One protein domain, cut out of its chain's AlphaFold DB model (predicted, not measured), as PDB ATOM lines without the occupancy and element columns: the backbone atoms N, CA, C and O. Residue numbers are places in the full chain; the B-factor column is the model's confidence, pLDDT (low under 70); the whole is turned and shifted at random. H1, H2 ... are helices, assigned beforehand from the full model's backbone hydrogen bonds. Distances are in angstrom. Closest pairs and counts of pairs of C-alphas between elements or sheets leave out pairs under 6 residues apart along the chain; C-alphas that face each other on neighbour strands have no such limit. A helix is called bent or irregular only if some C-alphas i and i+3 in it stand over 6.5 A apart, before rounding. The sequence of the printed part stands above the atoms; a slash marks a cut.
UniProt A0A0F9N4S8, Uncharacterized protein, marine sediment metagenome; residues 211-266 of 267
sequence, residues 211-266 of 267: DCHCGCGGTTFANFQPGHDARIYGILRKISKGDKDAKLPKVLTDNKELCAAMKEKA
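This is residues 211 to 266 of the 267 residues of an uncharacterized protein of marine sediment metagenome (UniProt A0A0F9N4S8). A head of looped chain without a named element, residues 211 to 229, makes one end of the longest axis, and three helices make the other end. There H1 and H3 stand about perpendicular to each other with little contact, while short H2 makes a corner with H3, and residues 253 to 258 of this corner stick out. The printed part has 56 residues, with three named helices in the order H1, H2, H3 and no named strand; its class is all helix, though under half of the residues, 25 of 56, are in named elements. The whole is compact, with a radius of gyration of the C-alphas of 11.3 A, and the C-alphas span 31 by 21 by 17 A.

The looped stretch, residues 211 to 229, has C-alphas 6 to 18 A from the mean of the C-alphas. After it comes H1, residues 230 to 240, and a short link of 9 residues joins it to H2, residues 250 to 254. H1 and H2 are apart. A tight link of 1 residue, Asn 255, joins H2 to H3, residues 256 to 264. H2 and H3 only just touch, with 3 pairs of C-alphas within 8 A, and they touch only at the corner by their link; their closest C-alphas, those of Leu 252 and Cys 259, are 5.5 A apart. H1 and H3 also only just touch, with 3 pairs of C-alphas within 8 A. Their closest C-alphas, those of Leu 236 and Lys 263, are 6.3 A apart, and their lines stand at 80 degrees, about perpendicular. In H1, H2 and H3, every O i to N i+4 pair is within hydrogen-bond range.

H1 begins with C-alpha 230 at (-18.686, 44.089, -5.426), and residues 230 to 240 measure 15.4 A from first to last C-alpha. H2, residues 250 to 254, is 6.0 A long from first to last C-alpha and begins with C-alpha 250 at (-27.383, 30.236, -7.073). H3, residues 256 to 264, is 12.6 A long and ends with C-alpha 264 at (-25.454, 44.050, -19.909). No helix is bent or irregular.

The two C-alphas farthest apart, those of Phe 221 and Asp 254, are 31.9 A apart. The first and last printed C-alphas, those of Asp 211 and Ala 266, are 12.5 A apart. Residues 253 to 258, of which 256 to 258 belong to H3, stand free. The printed part has no cut, and no link between helices is long. The mean pLDDT of the printed part is 78.0, and the model's confidence is low, under 70, at residues 214 to 216 and residues 265 to 266.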
ATOM      1  N   ASP A 211     -20.918  56.935 -11.174       84.31
ATOM      2  CA  ASP A 211     -22.020  55.978 -11.160       84.31
ATOM      3  C   ASP A 211     -21.583  54.644 -10.550       84.31
ATOM      4  O   ASP A 211     -20.452  54.180 -10.713       84.31
ATOM      5  N   CYS A 212     -22.490  54.000  -9.822       80.50
ATOM      6  CA  CYS A 212     -22.217  52.718  -9.202       80.50
ATOM      7  C   CYS A 212     -22.025  51.627 -10.260       80.50
ATOM      8  O   CYS A 212     -22.906  51.373 -11.082       80.50
ATOM      9  N   HIS A 213     -20.929  50.876 -10.143       72.44
ATOM     10  CA  HIS A 213     -20.575  49.811 -11.082       72.44
ATOM     11  C   HIS A 213     -21.550  48.619 -11.079       72.44
ATOM     12  O   HIS A 213     -21.470  47.767 -11.953       72.44
ATOM     13  N   CYS A 214     -22.483  48.517 -10.125       68.75
ATOM     14  CA  CYS A 214     -23.543  47.505 -10.212       68.75
ATOM     15  C   CYS A 214     -24.653  47.888 -11.210       68.75
ATOM     16  O   CYS A 214     -25.523  47.066 -11.497       68.75
ATOM     17  N   GLY A 215     -24.653  49.131 -11.707       63.69
ATOM     18  CA  GLY A 215     -25.624  49.609 -12.681       63.69
ATOM     19  C   GLY A 215     -27.008  49.929 -12.101       63.69
ATOM     20  O   GLY A 215     -28.002  49.934 -12.831       63.69
ATOM     21  N   CYS A 216     -27.099  50.197 -10.794       69.19
ATOM     22  CA  CYS A 216     -28.319  50.684 -10.139       69.19
ATOM     23  C   CYS A 216     -28.656  52.151 -10.469       69.19
ATOM     24  O   CYS A 216     -29.705  52.631 -10.056       69.19
ATOM     25  N   GLY A 217     -27.757  52.875 -11.151       77.50
ATOM     26  CA  GLY A 217     -27.888  54.313 -11.424       77.50
ATOM     27  C   GLY A 217     -27.583  55.222 -10.228       77.50
ATOM     28  O   GLY A 217     -27.710  56.436 -10.325       77.50
ATOM     29  N   GLY A 218     -27.183  54.661  -9.087       83.00
ATOM     30  CA  GLY A 218     -26.833  55.432  -7.900       83.00
ATOM     31  C   GLY A 218     -25.410  55.989  -7.965       83.00
ATOM     32  O   GLY A 218     -24.480  55.263  -8.305       83.00
ATOM     33  N   THR A 219     -25.216  57.250  -7.580       87.69
ATOM     34  CA  THR A 219     -23.892  57.893  -7.532       87.69
ATOM     35  C   THR A 219     -23.149  57.562  -6.232       87.69
ATOM     36  O   THR A 219     -23.753  57.518  -5.156       87.69
ATOM     37  N   THR A 220     -21.837  57.339  -6.301       85.44
ATOM     38  CA  THR A 220     -20.972  57.012  -5.156       85.44
ATOM     39  C   THR A 220     -19.546  57.539  -5.358       85.44
ATOM     40  O   THR A 220     -19.081  57.728  -6.477       85.44
ATOM     41  N   PHE A 221     -18.841  57.800  -4.253       83.38
ATOM     42  CA  PHE A 221     -17.407  58.132  -4.265       83.38
ATOM     43  C   PHE A 221     -16.508  56.887  -4.354       83.38
ATOM     44  O   PHE A 221     -15.297  57.004  -4.525       83.38
ATOM     45  N   ALA A 222     -17.081  55.701  -4.148       79.56
ATOM     46  CA  ALA A 222     -16.418  54.408  -4.279       79.56
ATOM     47  C   ALA A 222     -16.905  53.699  -5.552       79.56
ATOM     48  O   ALA A 222     -17.780  54.192  -6.245       79.56
ATOM     49  N   ASN A 223     -16.393  52.502  -5.847       77.12
ATOM     50  CA  ASN A 223     -16.861  51.735  -7.013       77.12
ATOM     51  C   ASN A 223     -18.327  51.270  -6.867       77.12
ATOM     52  O   ASN A 223     -19.015  51.014  -7.854       77.12
ATOM     53  N   PHE A 224     -18.808  51.139  -5.626       82.25
ATOM     54  CA  PHE A 224     -20.139  50.636  -5.304       82.25
ATOM     55  C   PHE A 224     -20.846  51.543  -4.296       82.25
ATOM     56  O   PHE A 224     -20.197  52.164  -3.450       82.25
ATOM     57  N   GLN A 225     -22.172  51.642  -4.393       80.81
ATOM     58  CA  GLN A 225     -22.973  52.233  -3.327       80.81
ATOM     59  C   GLN A 225     -22.978  51.310  -2.096       80.81
ATOM     60  O   GLN A 225     -22.829  50.091  -2.239       80.81
ATOM     61  N   PRO A 226     -23.134  51.871  -0.884       72.00
ATOM     62  CA  PRO A 226     -23.291  51.078   0.329       72.00
ATOM     63  C   PRO A 226     -24.417  50.048   0.165       72.00
ATOM     64  O   PRO A 226     -25.526  50.405  -0.218       72.00
ATOM     65  N   GLY A 227     -24.121  48.774   0.428       72.69
ATOM     66  CA  GLY A 227     -25.073  47.668   0.260       72.69
ATOM     67  C   GLY A 227     -25.007  46.936  -1.087       72.69
ATOM     68  O   GLY A 227     -25.645  45.898  -1.228       72.69
ATOM     69  N   HIS A 228     -24.213  47.400  -2.061       75.75
ATOM     70  CA  HIS A 228     -24.037  46.692  -3.337       75.75
ATOM     71  C   HIS A 228     -22.842  45.733  -3.311       75.75
ATOM     72  O   HIS A 228     -21.748  46.078  -2.859       75.75
ATOM     73  N   ASP A 229     -23.048  44.511  -3.814       73.62
ATOM     74  CA  ASP A 229     -22.051  43.445  -3.722       73.62
ATOM     75  C   ASP A 229     -21.026  43.503  -4.867       73.62
ATOM     76  O   ASP A 229     -21.247  43.035  -5.991       73.62
ATOM     77  N   ALA A 230     -19.848  44.036  -4.545       72.75
ATOM     78  CA  ALA A 230     -18.686  44.089  -5.426       72.75
ATOM     79  C   ALA A 230     -18.245  42.710  -5.956       72.75
ATOM     80  O   ALA A 230     -17.604  42.622  -7.009       72.75
ATOM     81  N   ARG A 231     -18.563  41.620  -5.240       74.94
ATOM     82  CA  ARG A 231     -18.175  40.254  -5.622       74.94
ATOM     83  C   ARG A 231     -18.938  39.790  -6.851       74.94
ATOM     84  O   ARG A 231     -18.331  39.194  -7.738       74.94
ATOM     85  N   ILE A 232     -20.232  40.102  -6.932       77.62
ATOM     86  CA  ILE A 232     -21.087  39.721  -8.063       77.62
ATOM     87  C   ILE A 232     -20.596  40.404  -9.340       77.62
ATOM     88  O   ILE A 232     -20.355  39.732 -10.344       77.62
ATOM     89  N   TYR A 233     -20.335  41.713  -9.279       76.38
ATOM     90  CA  TYR A 233     -19.748  42.453 -10.397       76.38
ATOM     91  C   TYR A 233     -18.386  41.880 -10.818       76.38
ATOM     92  O   TYR A 233     -18.122  41.674 -12.002       76.38
ATOM     93  N   GLY A 234     -17.523  41.558  -9.848       79.00
ATOM     94  CA  GLY A 234     -16.222  40.945 -10.116       79.00
ATOM     95  C   GLY A 234     -16.316  39.601 -10.848       79.00
ATOM     96  O   GLY A 234     -15.487  39.324 -11.712       79.00
ATOM     97  N   ILE A 235     -17.324  38.782 -10.535       82.50
ATOM     98  CA  ILE A 235     -17.586  37.502 -11.210       82.50
ATOM     99  C   ILE A 235     -18.120  37.744 -12.625       82.50
ATOM    100  O   ILE A 235     -17.593  37.165 -13.571       82.50
ATOM    101  N   LEU A 236     -19.095  38.641 -12.797       80.69
ATOM    102  CA  LEU A 236     -19.649  38.984 -14.113       80.69
ATOM    103  C   LEU A 236     -18.577  39.527 -15.066       80.69
ATOM    104  O   LEU A 236     -18.513  39.109 -16.219       80.69
ATOM    105  N   ARG A 237     -17.663  40.361 -14.561       80.88
ATOM    106  CA  ARG A 237     -16.523  40.873 -15.332       80.88
ATOM    107  C   ARG A 237     -15.502  39.791 -15.707       80.88
ATOM    108  O   ARG A 237     -14.804  39.914 -16.707       80.88
ATOM    109  N   LYS A 238     -15.352  38.738 -14.898       82.69
ATOM    110  CA  LYS A 238     -14.506  37.584 -15.251       82.69
ATOM    111  C   LYS A 238     -15.156  36.749 -16.349       82.69
ATOM    112  O   LYS A 238     -14.484  36.397 -17.313       82.69
ATOM    113  N   ILE A 239     -16.466  36.528 -16.242       83.88
ATOM    114  CA  ILE A 239     -17.256  35.838 -17.268       83.88
ATOM    115  C   ILE A 239     -17.193  36.605 -18.595       83.88
ATOM    116  O   ILE A 239     -16.942  35.991 -19.629       83.88
ATOM    117  N   SER A 240     -17.342  37.937 -18.585       80.00
ATOM    118  CA  SER A 240     -17.245  38.751 -19.809       80.00
ATOM    119  C   SER A 240     -15.847  38.722 -20.439       80.00
ATOM    120  O   SER A 240     -15.719  38.805 -21.656       80.00
ATOM    121  N   LYS A 241     -14.800  38.515 -19.633       81.56
ATOM    122  CA  LYS A 241     -13.419  38.286 -20.092       81.56
ATOM    123  C   LYS A 241     -13.127  36.844 -20.533       81.56
ATOM    124  O   LYS A 241     -11.984  36.550 -20.872       81.56
ATOM    125  N   GLY A 242     -14.121  35.955 -20.533       82.88
ATOM    126  CA  GLY A 242     -13.979  34.568 -20.990       82.88
ATOM    127  C   GLY A 242     -13.445  33.587 -19.942       82.88
ATOM    128  O   GLY A 242     -13.044  32.481 -20.300       82.88
ATOM    129  N   ASP A 243     -13.435  33.961 -18.660       84.56
ATOM    130  CA  ASP A 243     -13.076  33.050 -17.570       84.56
ATOM    131  C   ASP A 243     -14.195  32.014 -17.360       84.56
ATOM    132  O   ASP A 243     -15.300  32.345 -16.918       84.56
ATOM    133  N   LYS A 244     -13.914  30.754 -17.710       77.44
ATOM    134  CA  LYS A 244     -14.882  29.644 -17.666       77.44
ATOM    135  C   LYS A 244     -15.095  29.086 -16.254       77.44
ATOM    136  O   LYS A 244     -16.087  28.397 -16.028       77.44
ATOM    137  N   ASP A 245     -14.215  29.414 -15.308       81.38
ATOM    138  CA  ASP A 245     -14.262  28.893 -13.936       81.38
ATOM    139  C   ASP A 245     -15.056  29.798 -12.977       81.38
ATOM    140  O   ASP A 245     -15.268  29.476 -11.802       81.38
ATOM    141  N   ALA A 246     -15.523  30.947 -13.467       81.38
ATOM    142  CA  ALA A 246     -16.275  31.917 -12.691       81.38
ATOM    143  C   ALA A 246     -17.715  31.430 -12.420       81.38
ATOM    144  O   ALA A 246     -18.585  31.464 -13.289       81.38
ATOM    145  N   LYS A 247     -17.983  30.996 -11.180       82.81
ATOM    146  CA  LYS A 247     -19.311  30.538 -10.734       82.81
ATOM    147  C   LYS A 247     -20.128  31.685 -10.141       82.81
ATOM    148  O   LYS A 247     -19.679  32.344  -9.203       82.81
ATOM    149  N   LEU A 248     -21.341  31.891 -10.656       80.88
ATOM    150  CA  LEU A 248     -22.308  32.833 -10.086       80.88
ATOM    151  C   LEU A 248     -23.025  32.220  -8.864       80.88
ATOM    152  O   LEU A 248     -23.199  31.001  -8.806       80.88
ATOM    153  N   PRO A 249     -23.453  33.042  -7.889       80.69
ATOM    154  CA  PRO A 249     -24.338  32.601  -6.813       80.69
ATOM    155  C   PRO A 249     -25.634  31.981  -7.351       80.69
ATOM    156  O   PRO A 249     -26.182  32.476  -8.336       80.69
ATOM    157  N   LYS A 250     -26.165  30.962  -6.657       80.12
ATOM    158  CA  LYS A 250     -27.383  30.236  -7.073       80.12
ATOM    159  C   LYS A 250     -28.578  31.156  -7.346       80.12
ATOM    160  O   LYS A 250     -29.241  31.032  -8.362       80.12
ATOM    161  N   VAL A 251     -28.767  32.169  -6.500       75.44
ATOM    162  CA  VAL A 251     -29.847  33.163  -6.637       75.44
ATOM    163  C   VAL A 251     -29.853  33.839  -8.019       75.44
ATOM    164  O   VAL A 251     -30.915  34.103  -8.575       75.44
ATOM    165  N   LEU A 252     -28.674  34.084  -8.603       71.94
ATOM    166  CA  LEU A 252     -28.545  34.669  -9.940       71.94
ATOM    167  C   LEU A 252     -28.616  33.628 -11.056       71.94
ATOM    168  O   LEU A 252     -28.988  33.969 -12.173       71.94
ATOM    169  N   THR A 253     -28.253  32.371 -10.804       77.69
ATOM    170  CA  THR A 253     -28.434  31.311 -11.808       77.69
ATOM    171  C   THR A 253     -29.895  30.900 -11.949       77.69
ATOM    172  O   THR A 253     -30.317  30.548 -13.047       77.69
ATOM    173  N   ASP A 254     -30.661  30.991 -10.863       82.12
ATOM    174  CA  ASP A 254     -32.069  30.600 -10.819       82.12
ATOM    175  C   ASP A 254     -32.971  31.693 -11.424       82.12
ATOM    176  O   ASP A 254     -33.976  31.387 -12.064       82.12
ATOM    177  N   ASN A 255     -32.571  32.969 -11.319       81.81
ATOM    178  CA  ASN A 255     -33.257  34.101 -11.946       81.81
ATOM    179  C   ASN A 255     -32.523  34.586 -13.213       81.81
ATOM    180  O   ASN A 255     -31.648  35.459 -13.173       81.81
ATOM    181  N   LYS A 256     -32.903  34.015 -14.363       81.94
ATOM    182  CA  LYS A 256     -32.272  34.285 -15.667       81.94
ATOM    183  C   LYS A 256     -32.410  35.739 -16.127       81.94
ATOM    184  O   LYS A 256     -31.474  36.261 -16.728       81.94
ATOM    185  N   GLU A 257     -33.536  36.384 -15.833       78.88
ATOM    186  CA  GLU A 257     -33.806  37.775 -16.218       78.88
ATOM    187  C   GLU A 257     -32.881  38.740 -15.473       78.88
ATOM    188  O   GLU A 257     -32.208  39.568 -16.088       78.88
ATOM    189  N   LEU A 258     -32.758  38.560 -14.154       73.69
ATOM    190  CA  LEU A 258     -31.840  39.340 -13.326       73.69
ATOM    191  C   LEU A 258     -30.383  39.148 -13.772       73.69
ATOM    192  O   LEU A 258     -29.622  40.110 -13.866       73.69
ATOM    193  N   CYS A 259     -29.993  37.913 -14.098       78.00
ATOM    194  CA  CYS A 259     -28.653  37.605 -14.593       78.00
ATOM    195  C   CYS A 259     -28.341  38.298 -15.929       78.00
ATOM    196  O   CYS A 259     -27.240  38.826 -16.098       78.00
ATOM    197  N   ALA A 260     -29.295  38.324 -16.865       78.62
ATOM    198  CA  ALA A 260     -29.145  39.015 -18.145       78.62
ATOM    199  C   ALA A 260     -28.998  40.533 -17.951       78.62
ATOM    200  O   ALA A 260     -28.023  41.114 -18.429       78.62
ATOM    201  N   ALA A 261     -29.877  41.142 -17.149       76.50
ATOM    202  CA  ALA A 261     -29.830  42.572 -16.844       76.50
ATOM    203  C   ALA A 261     -28.516  42.995 -16.162       76.50
ATOM    204  O   ALA A 261     -27.997  44.080 -16.418       76.50
ATOM    205  N   MET A 262     -27.947  42.149 -15.295       73.12
ATOM    206  CA  MET A 262     -26.653  42.434 -14.667       73.12
ATOM    207  C   MET A 262     -25.465  42.238 -15.620       73.12
ATOM    208  O   MET A 262     -24.458  42.929 -15.470       73.12
ATOM    209  N   LYS A 263     -25.554  41.325 -16.597       75.50
ATOM    210  CA  LYS A 263     -24.497  41.117 -17.602       75.50
ATOM    211  C   LYS A 263     -24.357  42.302 -18.554       75.50
ATOM    212  O   LYS A 263     -23.229  42.718 -18.789       75.50
ATOM    213  N   GLU A 264     -25.466  42.860 -19.037       75.06
ATOM    214  CA  GLU A 264     -25.454  44.050 -19.909       75.06
ATOM    215  C   GLU A 264     -24.830  45.276 -19.233       75.06
ATOM    216  O   GLU A 264     -24.302  46.159 -19.896       75.06
ATOM    217  N   LYS A 265     -24.855  45.339 -17.901       67.31
ATOM    218  CA  LYS A 265     -24.292  46.465 -17.144       67.31
ATOM    219  C   LYS A 265     -22.836  46.259 -16.726       67.31
ATOM    220  O   LYS A 265     -22.222  47.184 -16.210       67.31
ATOM    221  N   ALA A 266     -22.278  45.062 -16.922       66.62
ATOM    222  CA  ALA A 266     -20.931  44.696 -16.477       66.62
ATOM    223  C   ALA A 266     -19.818  44.973 -17.517       66.62
ATOM    224  O   ALA A 266     -18.735  44.385 -17.407       66.62
TER     225      ALA A 266